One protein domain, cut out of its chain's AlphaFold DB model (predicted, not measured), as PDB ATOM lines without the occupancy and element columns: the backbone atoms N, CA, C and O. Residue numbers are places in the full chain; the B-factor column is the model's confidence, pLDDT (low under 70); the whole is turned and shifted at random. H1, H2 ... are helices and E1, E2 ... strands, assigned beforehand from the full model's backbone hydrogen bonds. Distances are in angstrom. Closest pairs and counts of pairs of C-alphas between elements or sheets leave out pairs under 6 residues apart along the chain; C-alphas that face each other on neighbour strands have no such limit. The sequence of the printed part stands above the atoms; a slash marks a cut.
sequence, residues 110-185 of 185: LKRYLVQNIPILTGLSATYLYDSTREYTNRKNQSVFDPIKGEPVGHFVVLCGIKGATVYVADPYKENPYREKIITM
ATOM      1  N   LEU A 110     -21.202  17.973  74.860       93.06
ATOM      2  CA  LEU A 110     -20.581  18.113  76.181       93.06
ATOM      3  C   LEU A 110     -19.603  16.966  76.463       93.06
ATOM      4  O   LEU A 110     -18.475  17.205  76.894       93.06
ATOM      5  N   LYS A 111     -19.994  15.720  76.156       93.00
ATOM      6  CA  LYS A 111     -19.130  14.537  76.312       93.00
ATOM      7  C   LYS A 111     -17.819  14.669  75.547       93.00
ATOM      8  O   LYS A 111     -16.780  14.317  76.100       93.00
ATOM      9  N   ARG A 112     -17.864  15.189  74.312       93.56
ATOM     10  CA  ARG A 112     -16.691  15.384  73.445       93.56
ATOM     11  C   ARG A 112     -15.567  16.111  74.179       93.56
ATOM     12  O   ARG A 112     -14.418  15.715  74.036       93.56
ATOM     13  N   TYR A 113     -15.896  17.130  74.968       94.31
ATOM     14  CA  TYR A 113     -14.916  17.916  75.716       94.31
ATOM     15  C   TYR A 113     -14.634  17.342  77.108       94.31
ATOM     16  O   TYR A 113     -13.475  17.181  77.486       94.31
ATOM     17  N   LEU A 114     -15.673  16.963  77.857       93.00
ATOM     18  CA  LEU A 114     -15.519  16.552  79.256       93.00
ATOM     19  C   LEU A 114     -14.757  15.228  79.421       93.00
ATOM     20  O   LEU A 114     -14.020  15.081  80.390       93.00
ATOM     21  N   VAL A 115     -14.880  14.282  78.480       92.88
ATOM     22  CA  VAL A 115     -14.101  13.021  78.500       92.88
ATOM     23  C   VAL A 115     -12.608  13.270  78.262       92.88
ATOM     24  O   VAL A 115     -11.771  12.505  78.729       92.88
ATOM     25  N   GLN A 116     -12.269  14.360  77.574       92.44
ATOM     26  CA  GLN A 116     -10.889  14.772  77.319       92.44
ATOM     27  C   GLN A 116     -10.338  15.693  78.414       92.44
ATOM     28  O   GLN A 116      -9.288  16.295  78.216       92.44
ATOM     29  N   ASN A 117     -11.029  15.824  79.556       90.19
ATOM     30  CA  ASN A 117     -10.640  16.736  80.635       90.19
ATOM     31  C   ASN A 117     -10.565  18.206  80.170       90.19
ATOM     32  O   ASN A 117      -9.725  18.975  80.626       90.19
ATOM     33  N   ILE A 118     -11.442  18.614  79.244       92.25
ATOM     34  CA  ILE A 118     -11.550  20.009  78.798       92.25
ATOM     35  C   ILE A 118     -12.767  20.637  79.494       92.25
ATOM     36  O   ILE A 118     -13.902  20.267  79.171       92.25
ATOM     37  N   PRO A 119     -12.573  21.569  80.450       91.62
ATOM     38  CA  PRO A 119     -13.671  22.203  81.163       91.62
ATOM     39  C   PRO A 119     -14.466  23.135  80.247       91.62
ATOM     40  O   PRO A 119     -13.906  23.842  79.408       91.62
ATOM     41  N   ILE A 120     -15.781  23.184  80.450       93.44
ATOM     42  CA  ILE A 120     -16.693  24.046  79.691       93.44
ATOM     43  C   ILE A 120     -17.211  25.141  80.614       93.44
ATOM     44  O   ILE A 120     -17.928  24.871  81.575       93.44
ATOM     45  N   LEU A 121     -16.881  26.390  80.304       92.38
ATOM     46  CA  LEU A 121     -17.479  27.549  80.955       92.38
ATOM     47  C   LEU A 121     -18.802  27.883  80.267       92.38
ATOM     48  O   LEU A 121     -18.817  28.181  79.075       92.38
ATOM     49  N   THR A 122     -19.902  27.857  81.013       90.69
ATOM     50  CA  THR A 122     -21.237  28.099  80.458       90.69
ATOM     51  C   THR A 122     -21.997  29.149  81.256       90.69
ATOM     52  O   THR A 122     -21.881  29.221  82.481       90.69
ATOM     53  N   GLY A 123     -22.746  29.987  80.538       88.81
ATOM     54  CA  GLY A 123     -23.668  30.960  81.111       88.81
ATOM     55  C   GLY A 123     -25.070  30.364  81.185       88.81
ATOM     56  O   GLY A 123     -25.619  29.939  80.171       88.81
ATOM     57  N   LEU A 124     -25.646  30.349  82.379       88.62
ATOM     58  CA  LEU A 124     -26.981  29.855  82.690       88.62
ATOM     59  C   LEU A 124     -27.838  30.989  83.258       88.62
ATOM     60  O   LEU A 124     -27.335  32.043  83.640       88.62
ATOM     61  N   SER A 125     -29.146  30.768  83.340       88.44
ATOM     62  CA  SER A 125     -30.024  31.613  84.150       88.44
ATOM     63  C   SER A 125     -29.931  31.148  85.601       88.44
ATOM     64  O   SER A 125     -30.349  30.035  85.899       88.44
ATOM     65  N   ALA A 126     -29.399  31.982  86.497       88.19
ATOM     66  CA  ALA A 126     -29.402  31.747  87.944       88.19
ATOM     67  C   ALA A 126     -30.836  31.600  88.460       88.19
ATOM     68  O   ALA A 126     -31.130  30.724  89.265       88.19
ATOM     69  N   THR A 127     -31.738  32.429  87.925       89.06
ATOM     70  CA  THR A 127     -33.167  32.399  88.241       89.06
ATOM     71  C   THR A 127     -33.774  31.030  87.969       89.06
ATOM     72  O   THR A 127     -34.514  30.517  88.795       89.06
ATOM     73  N   TYR A 128     -33.428  30.416  86.835       90.00
ATOM     74  CA  TYR A 128     -33.872  29.058  86.522       90.00
ATOM     75  C   TYR A 128     -33.102  28.005  87.323       90.00
ATOM     76  O   TYR A 128     -33.693  27.078  87.856       90.00
ATOM     77  N   LEU A 129     -31.779  28.148  87.415       87.56
ATOM     78  CA  LEU A 129     -30.912  27.164  88.055       87.56
ATOM     79  C   LEU A 129     -31.239  26.975  89.536       87.56
ATOM     80  O   LEU A 129     -31.077  25.865  90.023       87.56
ATOM     81  N   TYR A 130     -31.664  28.035  90.229       88.06
ATOM     82  CA  TYR A 130     -31.940  28.043  91.669       88.06
ATOM     83  C   TYR A 130     -33.425  28.178  92.019       88.06
ATOM     84  O   TYR A 130     -33.731  28.429  93.183       88.06
ATOM     85  N   ASP A 131     -34.327  28.069  91.037       89.31
ATOM     86  CA  ASP A 131     -35.763  28.331  91.211       89.31
ATOM     87  C   ASP A 131     -36.035  29.662  91.951       89.31
ATOM     88  O   ASP A 131     -36.925  29.776  92.798       89.31
ATOM     89  N   SER A 132     -35.227  30.690  91.662       89.94
ATOM     90  CA  SER A 132     -35.300  31.972  92.359       89.94
ATOM     91  C   SER A 132     -36.326  32.896  91.710       89.94
ATOM     92  O   SER A 132     -36.624  32.820  90.518       89.94
ATOM     93  N   THR A 133     -36.842  33.848  92.486       93.75
ATOM     94  CA  THR A 133     -37.617  34.951  91.906       93.75
ATOM     95  C   THR A 133     -36.694  35.817  91.037       93.75
ATOM     96  O   THR A 133     -35.494  35.921  91.308       93.75
ATOM     97  N   ARG A 134     -37.241  36.419  89.975       95.00
ATOM     98  CA  ARG A 134     -36.533  37.426  89.169       95.00
ATOM     99  C   ARG A 134     -36.171  38.634  90.029       95.00
ATOM    100  O   ARG A 134     -36.824  38.876  91.043       95.00
ATOM    101  N   GLU A 135     -35.176  39.414  89.623       93.62
ATOM    102  CA  GLU A 135     -34.740  40.569  90.410       93.62
ATOM    103  C   GLU A 135     -34.599  41.841  89.573       93.62
ATOM    104  O   GLU A 135     -34.409  41.806  88.356       93.62
ATOM    105  N   TYR A 136     -34.698  42.990  90.233       91.81
ATOM    106  CA  TYR A 136     -34.311  44.274  89.660       91.81
ATOM    107  C   TYR A 136     -33.536  45.100  90.683       91.81
ATOM    108  O   TYR A 136     -33.726  44.980  91.894       91.81
ATOM    109  N   THR A 137     -32.685  45.995  90.191       90.06
ATOM    110  CA  THR A 137     -31.973  46.949  91.039       90.06
ATOM    111  C   THR A 137     -32.871  48.147  91.339       90.06
ATOM    112  O   THR A 137     -33.317  48.855  90.431       90.06
ATOM    113  N   ASN A 138     -33.167  48.386  92.616       90.88
ATOM    114  CA  ASN A 138     -33.971  49.534  93.029       90.88
ATOM    115  C   ASN A 138     -33.149  50.845  93.029       90.88
ATOM    116  O   ASN A 138     -31.939  50.857  92.815       90.88
ATOM    117  N   ARG A 139     -33.799  51.979  93.333       91.25
ATOM    118  CA  ARG A 139     -33.136  53.302  93.395       91.25
ATOM    119  C   ARG A 139     -32.029  53.411  94.457       91.25
ATOM    120  O   ARG A 139     -31.234  54.337  94.392       91.25
ATOM    121  N   LYS A 140     -31.988  52.498  95.430       92.12
ATOM    122  CA  LYS A 140     -30.955  52.406  96.474       92.12
ATOM    123  C   LYS A 140     -29.824  51.443  96.095       92.12
ATOM    124  O   LYS A 140     -29.024  51.091  96.954       92.12
ATOM    125  N   ASN A 141     -29.767  51.004  94.836       85.75
ATOM    126  CA  ASN A 141     -28.798  50.031  94.339       85.75
ATOM    127  C   ASN A 141     -28.858  48.672  95.065       85.75
ATOM    128  O   ASN A 141     -27.847  47.993  95.217       85.75
ATOM    129  N   GLN A 142     -30.043  48.286  95.542       88.06
ATOM    130  CA  GLN A 142     -30.278  46.992  96.183       88.06
ATOM    131  C   GLN A 142     -30.996  46.065  95.209       88.06
ATOM    132  O   GLN A 142     -31.875  46.518  94.467       88.06
ATOM    133  N   SER A 143     -30.650  44.778  95.245       89.25
ATOM    134  CA  SER A 143     -31.433  43.761  94.551       89.25
ATOM    135  C   SER A 143     -32.779  43.572  95.253       89.25
ATOM    136  O   SER A 143     -32.841  43.461  96.480       89.25
ATOM    137  N   VAL A 144     -33.861  43.591  94.476       93.75
ATOM    138  CA  VAL A 144     -35.226  43.345  94.939       93.75
ATOM    139  C   VAL A 144     -35.825  42.224  94.106       93.75
ATOM    140  O   VAL A 144     -35.929  42.347  92.886       93.75
ATOM    141  N   PHE A 145     -36.254  41.162  94.784       94.19
ATOM    142  CA  PHE A 145     -36.938  40.028  94.179       94.19
ATOM    143  C   PHE A 145     -38.393  40.380  93.862       94.19
ATOM    144  O   PHE A 145     -39.151  40.771  94.747       94.19
ATOM    145  N   ASP A 146     -38.779  40.246  92.597       95.44
ATOM    146  CA  ASP A 146     -40.126  40.532  92.108       95.44
ATOM    147  C   ASP A 146     -40.404  39.698  90.845       95.44
ATOM    148  O   ASP A 146     -39.688  39.846  89.851       95.44
ATOM    149  N   PRO A 147     -41.420  38.814  90.839       95.44
ATOM    150  CA  PRO A 147     -41.661  37.907  89.718       95.44
ATOM    151  C   PRO A 147     -42.192  38.608  88.458       95.44
ATOM    152  O   PRO A 147     -42.155  38.012  87.382       95.44
ATOM    153  N   ILE A 148     -42.691  39.843  88.579       94.94
ATOM    154  CA  ILE A 148     -43.328  40.593  87.490       94.94
ATOM    155  C   ILE A 148     -42.374  41.657  86.953       94.94
ATOM    156  O   ILE A 148     -42.119  41.711  85.753       94.94
ATOM    157  N   LYS A 149     -41.859  42.516  87.834       94.69
ATOM    158  CA  LYS A 149     -40.984  43.635  87.464       94.69
ATOM    159  C   LYS A 149     -39.526  43.214  87.293       94.69
ATOM    160  O   LYS A 149     -38.764  43.919  86.634       94.69
ATOM    161  N   GLY A 150     -39.128  42.121  87.938       92.94
ATOM    162  CA  GLY A 150     -37.772  41.609  87.865       92.94
ATOM    163  C   GLY A 150     -37.441  41.012  86.501       92.94
ATOM    164  O   GLY A 150     -38.302  40.497  85.785       92.94
ATOM    165  N   GLU A 151     -36.149  40.999  86.200       92.44
ATOM    166  CA  GLU A 151     -35.563  40.312  85.054       92.44
ATOM    167  C   GLU A 151     -34.789  39.068  85.531       92.44
ATOM    168  O   GLU A 151     -34.365  38.998  86.691       92.44
ATOM    169  N   PRO A 152     -34.620  38.041  84.681       91.44
ATOM    170  CA  PRO A 152     -33.811  36.883  85.026       91.44
ATOM    171  C   PRO A 152     -32.327  37.252  85.163       91.44
ATOM    172  O   PRO A 152     -31.782  38.044  84.392       91.44
ATOM    173  N   VAL A 153     -31.661  36.613  86.121       88.00
ATOM    174  CA  VAL A 153     -30.245  36.823  86.445       88.00
ATOM    175  C   VAL A 153     -29.394  35.783  85.738       88.00
ATOM    176  O   VAL A 153     -29.722  34.598  85.744       88.00
ATOM    177  N   GLY A 154     -28.286  36.211  85.138       86.31
ATOM    178  CA  GLY A 154     -27.296  35.308  84.552       86.31
ATOM    179  C   GLY A 154     -26.296  34.795  85.589       86.31
ATOM    180  O   GLY A 154     -25.928  35.517  86.511       86.31
ATOM    181  N   HIS A 155     -25.808  33.571  85.404       87.44
ATOM    182  CA  HIS A 155     -24.792  32.945  86.248       87.44
ATOM    183  C   HIS A 155     -23.817  32.118  85.420       87.44
ATOM    184  O   HIS A 155     -24.227  31.445  84.479       87.44
ATOM    185  N   PHE A 156     -22.533  32.142  85.768       88.31
ATOM    186  CA  PHE A 156     -21.533  31.310  85.101       88.31
ATOM    187  C   PHE A 156     -21.121  30.147  85.988       88.31
ATOM    188  O   PHE A 156     -20.703  30.343  87.127       88.31
ATOM    189  N   VAL A 157     -21.143  28.948  85.411       89.31
ATOM    190  CA  VAL A 157     -20.633  27.725  86.037       89.31
ATOM    191  C   VAL A 157     -19.607  27.062  85.127       89.31
ATOM    192  O   VAL A 157     -19.569  27.309  83.918       89.31
ATOM    193  N   VAL A 158     -18.763  26.210  85.705       90.75
ATOM    194  CA  VAL A 158     -17.800  25.404  84.948       90.75
ATOM    195  C   VAL A 158     -18.217  23.943  85.016       90.75
ATOM    196  O   VAL A 158     -18.258  23.362  86.096       90.75
ATOM    197  N   LEU A 159     -18.490  23.332  83.868       91.75
ATOM    198  CA  LEU A 159     -18.630  21.882  83.758       91.75
ATOM    199  C   LEU A 159     -17.216  21.294  83.713       91.75
ATOM    200  O   LEU A 159     -16.461  21.596  82.790       91.75
ATOM    201  N   CYS A 160     -16.833  20.517  84.723       88.69
ATOM    202  CA  CYS A 160     -15.441  20.106  84.944       88.69
ATOM    203  C   CYS A 160     -15.190  18.600  84.791       88.69
ATOM    204  O   CYS A 160     -14.047  18.162  84.886       88.69
ATOM    205  N   GLY A 161     -16.226  17.804  84.528       88.12
ATOM    206  CA  GLY A 161     -16.063  16.388  84.219       88.12
ATOM    207  C   GLY A 161     -17.387  15.684  83.971       88.12
ATOM    208  O   GLY A 161     -18.459  16.252  84.183       88.12
ATOM    209  N   ILE A 162     -17.309  14.425  83.546       89.50
ATOM    210  CA  ILE A 162     -18.476  13.567  83.351       89.50
ATOM    211  C   ILE A 162     -18.190  12.137  83.829       89.50
ATOM    212  O   ILE A 162     -17.108  11.603  83.599       89.50
ATOM    213  N   LYS A 163     -19.167  11.500  84.481       87.12
ATOM    214  CA  LYS A 163     -19.152  10.079  84.853       87.12
ATOM    215  C   LYS A 163     -20.497   9.445  84.507       87.12
ATOM    216  O   LYS A 163     -21.512   9.732  85.133       87.12
ATOM    217  N   GLY A 164     -20.519   8.574  83.501       85.62
ATOM    218  CA  GLY A 164     -21.770   8.009  82.985       85.62
ATOM    219  C   GLY A 164     -22.681   9.099  82.409       85.62
ATOM    220  O   GLY A 164     -22.316   9.765  81.442       85.62
ATOM    221  N   ALA A 165     -23.862   9.277  83.003       83.81
ATOM    222  CA  ALA A 165     -24.802  10.346  82.657       83.81
ATOM    223  C   ALA A 165     -24.614  11.623  83.497       83.81
ATOM    224  O   ALA A 165     -25.253  12.631  83.228       83.81
ATOM    225  N   THR A 166     -23.742  11.603  84.502       85.56
ATOM    226  CA  THR A 166     -23.559  12.693  85.466       85.56
ATOM    227  C   THR A 166     -22.475  13.663  85.021       85.56
ATOM    228  O   THR A 166     -21.345  13.240  84.797       85.56
ATOM    229  N   VAL A 167     -22.787  14.959  84.972       88.62
ATOM    230  CA  VAL A 167     -21.823  16.052  84.789       88.62
ATOM    231  C   VAL A 167     -21.496  16.686  86.138       88.62
ATOM    232  O   VAL A 167     -22.388  16.998  86.930       88.62
ATOM    233  N   TYR A 168     -20.204  16.891  86.386       87.06
ATOM    234  CA  TYR A 168     -19.701  17.613  87.549       87.06
ATOM    235  C   TYR A 168     -19.638  19.108  87.252       87.06
ATOM    236  O   TYR A 168     -19.124  19.519  86.207       87.06
ATOM    237  N   VAL A 169     -20.155  19.914  88.178       87.25
ATOM    238  CA  VAL A 169     -20.277  21.366  88.026       87.25
ATOM    239  C   VAL A 169     -19.554  22.064  89.168       87.25
ATOM    240  O   VAL A 169     -19.851  21.832  90.337       87.25
ATOM    241  N   ALA A 170     -18.621  22.945  88.825       86.88
ATOM    242  CA  ALA A 170     -18.039  23.906  89.744       86.88
ATOM    243  C   ALA A 170     -18.832  25.217  89.661       86.88
ATOM    244  O   ALA A 170     -18.767  25.953  88.672       86.88
ATOM    245  N   ASP A 171     -19.589  25.481  90.721       86.38
ATOM    246  CA  ASP A 171     -20.444  26.650  90.871       86.38
ATOM    247  C   ASP A 171     -19.792  27.657  91.843       86.38
ATOM    248  O   ASP A 171     -19.507  27.293  92.988       86.38
ATOM    249  N   PRO A 172     -19.517  28.912  91.429       81.75
ATOM    250  CA  PRO A 172     -18.908  29.909  92.307       81.75
ATOM    251  C   PRO A 172     -19.872  30.479  93.365       81.75
ATOM    252  O   PRO A 172     -19.418  31.180  94.274       81.75
ATOM    253  N   TYR A 173     -21.181  30.218  93.273       77.31
ATOM    254  CA  TYR A 173     -22.158  30.718  94.233       77.31
ATOM    255  C   TYR A 173     -22.032  29.978  95.573       77.31
ATOM    256  O   TYR A 173     -22.324  28.788  95.696       77.31
ATOM    257  N   LYS A 174     -21.572  30.692  96.611       68.25
ATOM    258  CA  LYS A 174     -21.260  30.097  97.924       68.25
ATOM    259  C   LYS A 174     -22.479  29.488  98.615       68.25
ATOM    260  O   LYS A 174     -22.322  28.488  99.314       68.25
ATOM    261  N   GLU A 175     -23.655  30.069  98.417       65.81
ATOM    262  CA  GLU A 175     -24.924  29.637  99.014       65.81
ATOM    263  C   GLU A 175     -25.735  28.751  98.066       65.81
ATOM    264  O   GLU A 175     -26.951  28.653  98.198       65.81
ATOM    265  N   ASN A 176     -25.074  28.110  97.094       62.25
ATOM    266  CA  ASN A 176     -25.738  27.210  96.166       62.25
ATOM    267  C   ASN A 176     -26.592  26.179  96.939       62.25
ATOM    268  O   ASN A 176     -26.023  25.330  97.639       62.25
ATOM    269  N   PRO A 177     -27.938  26.211  96.800       62.00
ATOM    270  CA  PRO A 177     -28.836  25.282  97.494       62.00
ATOM    271  C   PRO A 177     -28.633  23.836  97.021       62.00
ATOM    272  O   PRO A 177     -29.134  22.887  97.616       62.00
ATOM    273  N   TYR A 178     -27.865  23.670  95.947       63.62
ATOM    274  CA  TYR A 178     -27.540  22.428  95.286       63.62
ATOM    275  C   TYR A 178     -26.038  22.143  95.301       63.62
ATOM    276  O   TYR A 178     -25.535  21.552  94.349       63.62
ATOM    277  N   ARG A 179     -25.317  22.537  96.363       49.50
ATOM    278  CA  ARG A 179     -23.866  22.303  96.550       49.50
ATOM    279  C   ARG A 179     -23.377  20.880  96.217       49.50
ATOM    280  O   ARG A 179     -22.190  20.709  95.965       49.50
ATOM    281  N   GLU A 180     -24.271  19.891  96.178       44.66
ATOM    282  CA  GLU A 180     -23.990  18.493  95.826       44.66
ATOM    283  C   GLU A 180     -24.744  17.968  94.583       44.66
ATOM    284  O   GLU A 180     -24.666  16.776  94.279       44.66
ATOM    285  N   LYS A 181     -25.473  18.801  93.819       44.19
ATOM    286  CA  LYS A 181     -26.175  18.313  92.620       44.19
ATOM    287  C   LYS A 181     -25.207  18.076  91.467       44.19
ATOM    288  O   LYS A 181     -24.894  18.945  90.659       44.19
ATOM    289  N   ILE A 182     -24.837  16.812  91.366       47.16
ATOM    290  CA  ILE A 182     -24.745  16.051  90.124       47.16
ATOM    291  C   ILE A 182     -25.864  16.497  89.163       47.16
ATOM    292  O   ILE A 182     -27.042  16.249  89.424       47.16
ATOM    293  N   ILE A 183     -25.513  17.139  88.044       50.19
ATOM    294  CA  ILE A 183     -26.460  17.275  86.933       50.19
ATOM    295  C   ILE A 183     -26.437  15.935  86.204       50.19
ATOM    296  O   ILE A 183     -25.492  15.628  85.476       50.19
ATOM    297  N   THR A 184     -27.447  15.102  86.438       38.72
ATOM    298  CA  THR A 184     -27.672  13.912  85.615       38.72
ATOM    299  C   THR A 184     -28.278  14.384  84.302       38.72
ATOM    300  O   THR A 184     -29.399  14.885  84.283       38.72
ATOM    301  N   MET A 185     -27.506  14.287  83.224       40.84
ATOM    302  CA  MET A 185     -27.986  14.543  81.870       40.84
ATOM    303  C   MET A 185     -28.965  13.469  81.442       40.84
ATOM    304  O   MET A 185     -28.658  12.271  81.663       40.84
TER     305      MET A 185
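This is residues 110 to 185 of the 185 residues of an uncharacterized protein of Geofilum rubicundum JCM 15548 (UniProt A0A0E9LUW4). A strongly twisted wall of three antiparallel strands, with the long, bending strand E4 between E1 and E5, makes one part of the model, and a small separate hairpin of E2 and E3 makes a head at the other end of the longest axis. The short helix H1 sits beside the strands at the end of the wall far from the head, the short helix H2 follows E1 on the way to the head, and the last stretch, residues 171 to 185, has no named element and comes back to pair briefly beside E5. The printed part has 76 residues with two named helices and five named strands, in the order H1, E1, H2, E2, E3, E4, E5; the sheets run E1, E4, E5 and E2, E3, both antiparallel. The class is mixed, helices and strands, although under half of the residues are in named elements. The whole is loose, with a radius of gyration of the C-alphas of 15.1 A, and its C-alphas span 47 by 21 by 18 A, a rod in outline whose length takes in both the wall and the head.

H1, residues 110 to 114, begins at C-alpha 110 at (-20.581, 18.113, 76.181) and is 6.1 A long. E1, residues 120 to 125, measures 16.0 A from first to last C-alpha. H2, residues 126 to 129, is 4.8 A long and follows E1 with no residue between. E2, residues 135 to 137, is 7.0 A long, and E3, residues 143 to 145, is 6.7 A long; in the link between them C-alpha 139 is at (-33.136, 53.302, 93.395). E4, residues 154 to 163, is the longest strand at 26.5 A and bends by 58 degrees at residue 160. E5, residues 166 to 170, is 13.2 A long and ends with C-alpha 170 at (-18.039, 23.906, 89.744).

In the sheet of three, E4 is the inner strand and E1 and E5 are edge strands. E1 and E4 are antiparallel at 134 degrees; N 120 and O 159 are 2.9 A apart and N 155 and O 124 are 2.8 A apart, both within hydrogen-bond range. E4 and E5 form an antiparallel hairpin, also at 134 degrees, with N 160 and O 168 within hydrogen-bond range at 2.9 A. Beyond the named strands, residues 166 to 167 of E5 pair antiparallel with residues 183 to 184. H1 is on this sheet at a height over the sheet of 5.0 A, beside the strands and over none of them; its closest C-alpha to E4 is that of Leu 114, 5.0 A from that of Gly 161. H2 only grazes the sheet, with its residues 126 to 129; the closest C-alphas of H2 and E4 are those of Ala 126 and His 155, 5.1 A apart. H1 and H2 are apart. E2 and E3 form a hairpin at 148 degrees, with N 136 and O 144 within hydrogen-bond range at 3.0 A. Both E2 and E3 are apart from E1, E4 and E5. In H1 every O i to N i+4 pair is within hydrogen-bond range, and H2 is too short for such a pair.

The two C-alphas farthest apart are those of Arg 139 and Gly 164, at 47.8 A, while the first and last printed C-alphas, of Leu 110 and Met 185, are 10.0 A apart. The printed part has no cut and ends at the chain's last residue. The link from E3 to E4, with 8 residues, is short; the other links between named elements are tight. The mean pLDDT of the printed part is 84.2, and residues 174 to 185 are under 70.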